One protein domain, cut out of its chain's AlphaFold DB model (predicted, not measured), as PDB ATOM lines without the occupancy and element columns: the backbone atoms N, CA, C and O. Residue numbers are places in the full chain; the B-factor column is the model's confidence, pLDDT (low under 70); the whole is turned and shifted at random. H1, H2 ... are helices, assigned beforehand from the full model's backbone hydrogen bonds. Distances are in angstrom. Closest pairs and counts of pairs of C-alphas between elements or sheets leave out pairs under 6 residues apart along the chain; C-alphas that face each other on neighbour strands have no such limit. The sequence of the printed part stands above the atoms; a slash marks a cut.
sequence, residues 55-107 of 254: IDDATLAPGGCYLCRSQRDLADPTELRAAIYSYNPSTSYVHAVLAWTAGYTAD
ATOM      1  N   ILE A  55      17.191 -11.959  39.240       80.06
ATOM      2  CA  ILE A  55      17.844 -13.003  38.443       80.06
ATOM      3  C   ILE A  55      17.357 -14.398  38.837       80.06
ATOM      4  O   ILE A  55      17.243 -15.251  37.963       80.06
ATOM      5  N   ASP A  56      16.994 -14.629  40.098       79.06
ATOM      6  CA  ASP A  56      16.455 -15.914  40.548       79.06
ATOM      7  C   ASP A  56      15.075 -16.151  39.920       79.06
ATOM      8  O   ASP A  56      14.851 -17.201  39.313       79.06
ATOM      9  N   ASP A  57      14.227 -15.118  39.897       74.38
ATOM     10  CA  ASP A  57      12.944 -15.093  39.169       74.38
ATOM     11  C   ASP A  57      13.100 -15.146  37.643       74.38
ATOM     12  O   ASP A  57      12.103 -15.198  36.925       74.38
ATOM     13  N   ALA A  58      14.331 -15.096  37.125       73.25
ATOM     14  CA  ALA A  58      14.657 -15.240  35.710       73.25
ATOM     15  C   ALA A  58      15.351 -16.576  35.380       73.25
ATOM     16  O   ALA A  58      15.179 -17.078  34.269       73.25
ATOM     17  N   THR A  59      16.109 -17.160  36.319       64.94
ATOM     18  CA  THR A  59      16.966 -18.350  36.121       64.94
ATOM     19  C   THR A  59      16.182 -19.639  35.908       64.94
ATOM     20  O   THR A  59      16.522 -20.428  35.029       64.94
ATOM     21  N   LEU A  60      15.108 -19.843  36.673       56.91
ATOM     22  CA  LEU A  60      14.169 -20.960  36.488       56.91
ATOM     23  C   LEU A  60      13.045 -20.628  35.499       56.91
ATOM     24  O   LEU A  60      12.232 -21.478  35.134       56.91
ATOM     25  N   ALA A  61      12.984 -19.371  35.095       50.12
ATOM     26  CA  ALA A  61      11.798 -18.752  34.569       50.12
ATOM     27  C   ALA A  61      12.028 -18.309  33.115       50.12
ATOM     28  O   ALA A  61      12.797 -18.911  32.363       50.12
ATOM     29  N   PRO A  62      11.225 -17.394  32.582       53.62
ATOM     30  CA  PRO A  62      10.439 -17.670  31.415       53.62
ATOM     31  C   PRO A  62      11.200 -17.389  30.130       53.62
ATOM     32  O   PRO A  62      10.624 -17.609  29.088       53.62
ATOM     33  N   GLY A  63      12.464 -16.961  30.152       56.19
ATOM     34  CA  GLY A  63      13.253 -16.775  28.931       56.19
ATOM     35  C   GLY A  63      13.286 -18.048  28.078       56.19
ATOM     36  O   GLY A  63      12.926 -18.013  26.902       56.19
ATOM     37  N   GLY A  64      13.589 -19.196  28.698       60.62
ATOM     38  CA  GLY A  64      13.539 -20.501  28.027       60.62
ATOM     39  C   GLY A  64      12.114 -20.923  27.649       60.62
ATOM     40  O   GLY A  64      11.838 -21.217  26.488       60.62
ATOM     41  N   CYS A  65      11.168 -20.883  28.595       69.62
ATOM     42  CA  CYS A  65       9.777 -21.282  28.327       69.62
ATOM     43  C   CYS A  65       9.054 -20.377  27.310       69.62
ATOM     44  O   CYS A  65       8.189 -20.842  26.571       69.62
ATOM     45  N   TYR A  66       9.386 -19.088  27.266       78.31
ATOM     46  CA  TYR A  66       8.824 -18.093  26.354       78.31
ATOM     47  C   TYR A  66       9.336 -18.316  24.940       78.31
ATOM     48  O   TYR A  66       8.543 -18.256  24.003       78.31
ATOM     49  N   LEU A  67      10.629 -18.608  24.771       83.69
ATOM     50  CA  LEU A  67      11.181 -18.933  23.456       83.69
ATOM     51  C   LEU A  67      10.646 -20.280  22.940       83.69
ATOM     52  O   LEU A  67      10.314 -20.373  21.761       83.69
ATOM     53  N   CYS A  68      10.435 -21.265  23.820       81.50
ATOM     54  CA  CYS A  68       9.839 -22.566  23.475       81.50
ATOM     55  C   CYS A  68       8.297 -22.562  23.385       81.50
ATOM     56  O   CYS A  68       7.675 -23.613  23.193       81.50
ATOM     57  N   ARG A  69       7.636 -21.405  23.546       79.31
ATOM     58  CA  ARG A  69       6.169 -21.325  23.478       79.31
ATOM     59  C   ARG A  69       5.663 -21.792  22.114       79.31
ATOM     60  O   ARG A  69       6.329 -21.617  21.097       79.31
ATOM     61  N   SER A  70       4.446 -22.324  22.087       80.06
ATOM     62  CA  SER A  70       3.851 -22.924  20.883       80.06
ATOM     63  C   SER A  70       4.574 -24.182  20.377       80.06
ATOM     64  O   SER A  70       4.455 -24.488  19.199       80.06
ATOM     65  N   GLN A  71       5.264 -24.917  21.261       82.38
ATOM     66  CA  GLN A  71       5.990 -26.157  20.939       82.38
ATOM     67  C   GLN A  71       7.084 -25.980  19.878       82.38
ATOM     68  O   GLN A  71       7.285 -26.860  19.049       82.38
ATOM     69  N   ARG A  72       7.772 -24.837  19.906       85.56
ATOM     70  CA  ARG A  72       8.873 -24.570  18.980       85.56
ATOM     71  C   ARG A  72      10.091 -25.426  19.305       85.56
ATOM     72  O   ARG A  72      10.451 -25.552  20.479       85.56
ATOM     73  N   ASP A  73      10.747 -25.917  18.269       87.88
ATOM     74  CA  ASP A  73      12.079 -26.492  18.311       87.88
ATOM     75  C   ASP A  73      13.128 -25.396  18.083       87.88
ATOM     76  O   ASP A  73      13.269 -24.839  16.998       87.88
ATOM     77  N   LEU A  74      13.894 -25.069  19.125       88.81
ATOM     78  CA  LEU A  74      14.951 -24.060  19.027       88.81
ATOM     79  C   LEU A  74      16.214 -24.574  18.318       88.81
ATOM     80  O   LEU A  74      17.104 -23.768  18.040       88.81
ATOM     81  N   ALA A  75      16.301 -25.876  18.024       88.81
ATOM     82  CA  ALA A  75      17.336 -26.423  17.154       88.81
ATOM     83  C   ALA A  75      17.039 -26.151  15.668       88.81
ATOM     84  O   ALA A  75      17.976 -26.078  14.870       88.81
ATOM     85  N   ASP A  76      15.769 -25.944  15.294       91.06
ATOM     86  CA  ASP A  76      15.407 -25.523  13.944       91.06
ATOM     87  C   ASP A  76      15.739 -24.026  13.732       91.06
ATOM     88  O   ASP A  76      15.222 -23.153  14.442       91.06
ATOM     89  N   PRO A  77      16.576 -23.665  12.738       90.81
ATOM     90  CA  PRO A  77      16.994 -22.277  12.525       90.81
ATOM     91  C   PRO A  77      15.860 -21.307  12.167       90.81
ATOM     92  O   PRO A  77      16.006 -20.089  12.354       90.81
ATOM     93  N   THR A  78      14.761 -21.809  11.604       93.31
ATOM     94  CA  THR A  78      13.586 -21.011  11.230       93.31
ATOM     95  C   THR A  78      12.753 -20.716  12.467       93.31
ATOM     96  O   THR A  78      12.393 -19.558  12.713       93.31
ATOM     97  N   GLU A  79      12.491 -21.733  13.281       92.50
ATOM     98  CA  GLU A  79      11.724 -21.590  14.516       92.50
ATOM     99  C   GLU A  79      12.477 -20.776  15.574       92.50
ATOM    100  O   GLU A  79      11.863 -19.916  16.221       92.50
ATOM    101  N   LEU A  80      13.803 -20.929  15.664       91.69
ATOM    102  CA  LEU A  80      14.673 -20.089  16.491       91.69
ATOM    103  C   LEU A  80      14.592 -18.610  16.084       91.69
ATOM    104  O   LEU A  80      14.354 -17.743  16.929       91.69
ATOM    105  N   ARG A  81      14.722 -18.300  14.786       93.25
ATOM    106  CA  ARG A  81      14.561 -16.921  14.281       93.25
ATOM    107  C   ARG A  81      13.198 -16.353  14.634       93.25
ATOM    108  O   ARG A  81      13.103 -15.226  15.123       93.25
ATOM    109  N   ALA A  82      12.145 -17.132  14.407       91.38
ATOM    110  CA  ALA A  82      10.792 -16.719  14.732       91.38
ATOM    111  C   ALA A  82      10.608 -16.519  16.245       91.38
ATOM    112  O   ALA A  82       9.790 -15.689  16.648       91.38
ATOM    113  N   ALA A  83      11.297 -17.290  17.092       90.81
ATOM    114  CA  ALA A  83      11.224 -17.160  18.546       90.81
ATOM    115  C   ALA A  83      11.879 -15.850  19.001       90.81
ATOM    116  O   ALA A  83      11.226 -15.061  19.691       90.81
ATOM    117  N   ILE A  84      13.095 -15.566  18.522       89.56
ATOM    118  CA  ILE A  84      13.837 -14.327  18.812       89.56
ATOM    119  C   ILE A  84      13.063 -13.101  18.311       89.56
ATOM    120  O   ILE A  84      12.881 -12.135  19.049       89.56
ATOM    121  N   TYR A  85      12.526 -13.152  17.089       89.19
ATOM    122  CA  TYR A  85      11.727 -12.048  16.543       89.19
ATOM    123  C   TYR A  85      10.455 -11.786  17.364       89.19
ATOM    124  O   TYR A  85       9.983 -10.659  17.474       89.19
ATOM    125  N   SER A  86       9.890 -12.827  17.980       85.88
ATOM    126  CA  SER A  86       8.715 -12.693  18.843       85.88
ATOM    127  C   SER A  86       9.024 -12.086  20.218       85.88
ATOM    128  O   SER A  86       8.099 -11.738  20.954       85.88
ATOM    129  N   TYR A  87      10.306 -11.996  20.577       83.44
ATOM    130  CA  TYR A  87      10.777 -11.263  21.745       83.44
ATOM    131  C   TYR A  87      10.934  -9.777  21.398       83.44
ATOM    132  O   TYR A  87      10.384  -8.922  22.088       83.44
ATOM    133  N   ASN A  88      11.613  -9.474  20.287       84.56
ATOM    134  CA  ASN A  88      11.738  -8.119  19.756       84.56
ATOM    135  C   ASN A  88      11.601  -8.141  18.219       84.56
ATOM    136  O   ASN A  88      12.452  -8.749  17.558       84.56
ATOM    137  N   PRO A  89      10.568  -7.491  17.639       85.06
ATOM    138  CA  PRO A  89      10.274  -7.530  16.207       85.06
ATOM    139  C   PRO A  89      11.216  -6.619  15.401       85.06
ATOM    140  O   PRO A  89      10.793  -5.680  14.730       85.06
ATOM    141  N   SER A  90      12.514  -6.902  15.470       85.31
ATOM    142  CA  SER A  90      13.577  -6.172  14.790       85.31
ATOM    143  C   SER A  90      14.549  -7.144  14.129       85.31
ATOM    144  O   SER A  90      15.173  -7.979  14.786       85.31
ATOM    145  N   THR A  91      14.714  -7.026  12.812       85.19
ATOM    146  CA  THR A  91      15.630  -7.885  12.047       85.19
ATOM    147  C   THR A  91      17.081  -7.706  12.493       85.19
ATOM    148  O   THR A  91      17.804  -8.691  12.617       85.19
ATOM    149  N   SER A  92      17.511  -6.476  12.799       83.06
ATOM    150  CA  SER A  92      18.871  -6.222  13.291       83.06
ATOM    151  C   SER A  92      19.113  -6.861  14.658       83.06
ATOM    152  O   SER A  92      20.183  -7.422  14.888       83.06
ATOM    153  N   TYR A  93      18.102  -6.863  15.531       83.44
ATOM    154  CA  TYR A  93      18.156  -7.568  16.810       83.44
ATOM    155  C   TYR A  93      18.287  -9.084  16.613       83.44
ATOM    156  O   TYR A  93      19.169  -9.702  17.206       83.44
ATOM    157  N   VAL A  94      17.476  -9.678  15.729       88.81
ATOM    158  CA  VAL A  94      17.566 -11.116  15.412       88.81
ATOM    159  C   VAL A  94      18.962 -11.486  14.914       88.81
ATOM    160  O   VAL A  94      19.532 -12.476  15.367       88.81
ATOM    161  N   HIS A  95      19.530 -10.688  14.007       90.50
ATOM    162  CA  HIS A  95      20.870 -10.930  13.472       90.50
ATOM    163  C   HIS A  95      21.940 -10.854  14.564       90.50
ATOM    164  O   HIS A  95      22.806 -11.725  14.625       90.50
ATOM    165  N   ALA A  96      21.856  -9.853  15.444       90.94
ATOM    166  CA  ALA A  96      22.785  -9.706  16.556       90.94
ATOM    167  C   ALA A  96      22.727 -10.917  17.499       90.94
ATOM    168  O   ALA A  96      23.762 -11.512  17.783       90.94
ATOM    169  N   VAL A  97      21.530 -11.323  17.941       90.12
ATOM    170  CA  VAL A  97      21.363 -12.468  18.855       90.12
ATOM    171  C   VAL A  97      21.918 -13.751  18.241       90.12
ATOM    172  O   VAL A  97      22.659 -14.462  18.909       90.12
ATOM    173  N   LEU A  98      21.629 -14.025  16.967       93.06
ATOM    174  CA  LEU A  98      22.162 -15.211  16.293       93.06
ATOM    175  C   LEU A  98      23.692 -15.202  16.192       93.06
ATOM    176  O   LEU A  98      24.304 -16.258  16.328       93.06
ATOM    177  N   ALA A  99      24.309 -14.036  15.978       88.88
ATOM    178  CA  ALA A  99      25.764 -13.911  15.956       88.88
ATOM    179  C   ALA A  99      26.380 -14.235  17.327       88.88
ATOM    180  O   ALA A  99      27.346 -14.992  17.402       88.88
ATOM    181  N   TRP A 100      25.786 -13.733  18.415       86.38
ATOM    182  CA  TRP A 100      26.209 -14.077  19.776       86.38
ATOM    183  C   TRP A 100      26.016 -15.562  20.084       86.38
ATOM    184  O   TRP A 100      26.927 -16.189  20.617       86.38
ATOM    185  N   THR A 101      24.869 -16.141  19.715       86.81
ATOM    186  CA  THR A 101      24.611 -17.579  19.880       86.81
ATOM    187  C   THR A 101      25.676 -18.406  19.171       86.81
ATOM    188  O   THR A 101      26.237 -19.309  19.786       86.81
ATOM    189  N   ALA A 102      26.000 -18.069  17.918       86.25
ATOM    190  CA  ALA A 102      27.042 -18.753  17.161       86.25
ATOM    191  C   ALA A 102      28.404 -18.687  17.876       86.25
ATOM    192  O   ALA A 102      29.055 -19.720  18.019       86.25
ATOM    193  N   GLY A 103      28.786 -17.510  18.390       83.06
ATOM    194  CA  GLY A 103      30.004 -17.337  19.190       83.06
ATOM    195  C   GLY A 103      30.024 -18.231  20.432       83.06
ATOM    196  O   GLY A 103      30.941 -19.028  20.601       83.06
ATOM    197  N   TYR A 104      28.965 -18.210  21.247       81.38
ATOM    198  CA  TYR A 104      28.881 -19.067  22.438       81.38
ATOM    199  C   TYR A 104      28.944 -20.566  22.117       81.38
ATOM    200  O   TYR A 104      29.545 -21.325  22.879       81.38
ATOM    201  N   THR A 105      28.340 -20.997  21.004       83.31
ATOM    202  CA  THR A 105      28.374 -22.405  20.579       83.31
ATOM    203  C   THR A 105      29.725 -22.831  20.017       83.31
ATOM    204  O   THR A 105      30.114 -23.980  20.209       83.31
ATOM    205  N   ALA A 106      30.433 -21.930  19.332       81.00
ATOM    206  CA  ALA A 106      31.724 -22.221  18.717       81.00
ATOM    207  C   ALA A 106      32.868 -22.186  19.740       81.00
ATOM    208  O   ALA A 106      33.721 -23.070  19.730       81.00
ATOM    209  N   ASP A 107      32.852 -21.204  20.645       76.69
ATOM    210  CA  ASP A 107      33.928 -20.969  21.615       76.69
ATOM    211  C   ASP A 107      33.768 -21.799  22.903       76.69
ATOM    212  O   ASP A 107      34.639 -21.778  23.773       76.69
TER     213      ASP A 107
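Overview. This is residues 55 to 107 of the 254 residues of an uncharacterized protein of Frankia alni (strain ACN14a) (UniProt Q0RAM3). The model is an open arch of four helices: the longest, H4, is one leg, H3 meets its first part in a V, and the small helices H2 and H1 lead away as the other leg. The far part of H4, residues 99 to 107, sticks out at one end, and residues 55 to 62, which include H1, stick out at the other. The printed part has 53 residues with four named helices, H1 to H4 in order along the chain, and no named strand, and its class is all helix. It is only just compact, close to loose, with a radius of gyration of the C-alphas of 11.6 A, and it spans 27 by 27 by 20 A.

Arrangement. H4, residues 91 to 107, is the longest helix. It touches H3, residues 77 to 85, with residues 91 to 97 alone. The closest C-alphas of the two are those of Ile 84 and Val 94, 6.0 A apart. H3 and H4 stand at a steep tilt of 56 degrees and run opposite ways. H2, residues 63 to 67, only just touches H3, with 3 pairs of C-alphas within 8 A. The closest are those of Leu 67 and Ala 83, 5.2 A apart. H1, residues 56 to 59, and H2 meet only through their link. H1 is apart from H3 and from H4, and H2 is apart from H4. In H2, H3 and H4 every pair of O i and N i+4 is within hydrogen-bond range; H1, with 4 residues, is too short for such a pair, and its 1 pair of O i and N i+3 is within range.

Along the chain. H4 measures 24.4 A from its first to its last C-alpha, from C-alpha 91 at (15.630, -7.885, 12.047) to C-alpha 107 at (33.928, -20.969, 21.615). H3, from Pro 77 to Tyr 85, measures 12.2 A. H2 runs from Gly 63 to Leu 67 over 6.2 A. H1 runs from Asp 56 to Thr 59 over 5.1 A, with C-alpha 56 at (16.455, -15.914, 40.548).

Size, cuts and confidence. The two C-alphas farthest apart are those of Ser 70 and Asp 107, at 30.1 A. Without the stretches that stand free, residues 55 to 62 and 99 to 107, the body has 36 residues and spans 25 by 16 by 12 A. The printed part has no cut. The links from H1 to H2 and from H3 to H4 are tight, and the link from H2 to H3, with 9 residues, is short. The mean pLDDT of the printed part is 82.1, and residues 59 to 65 are under 70.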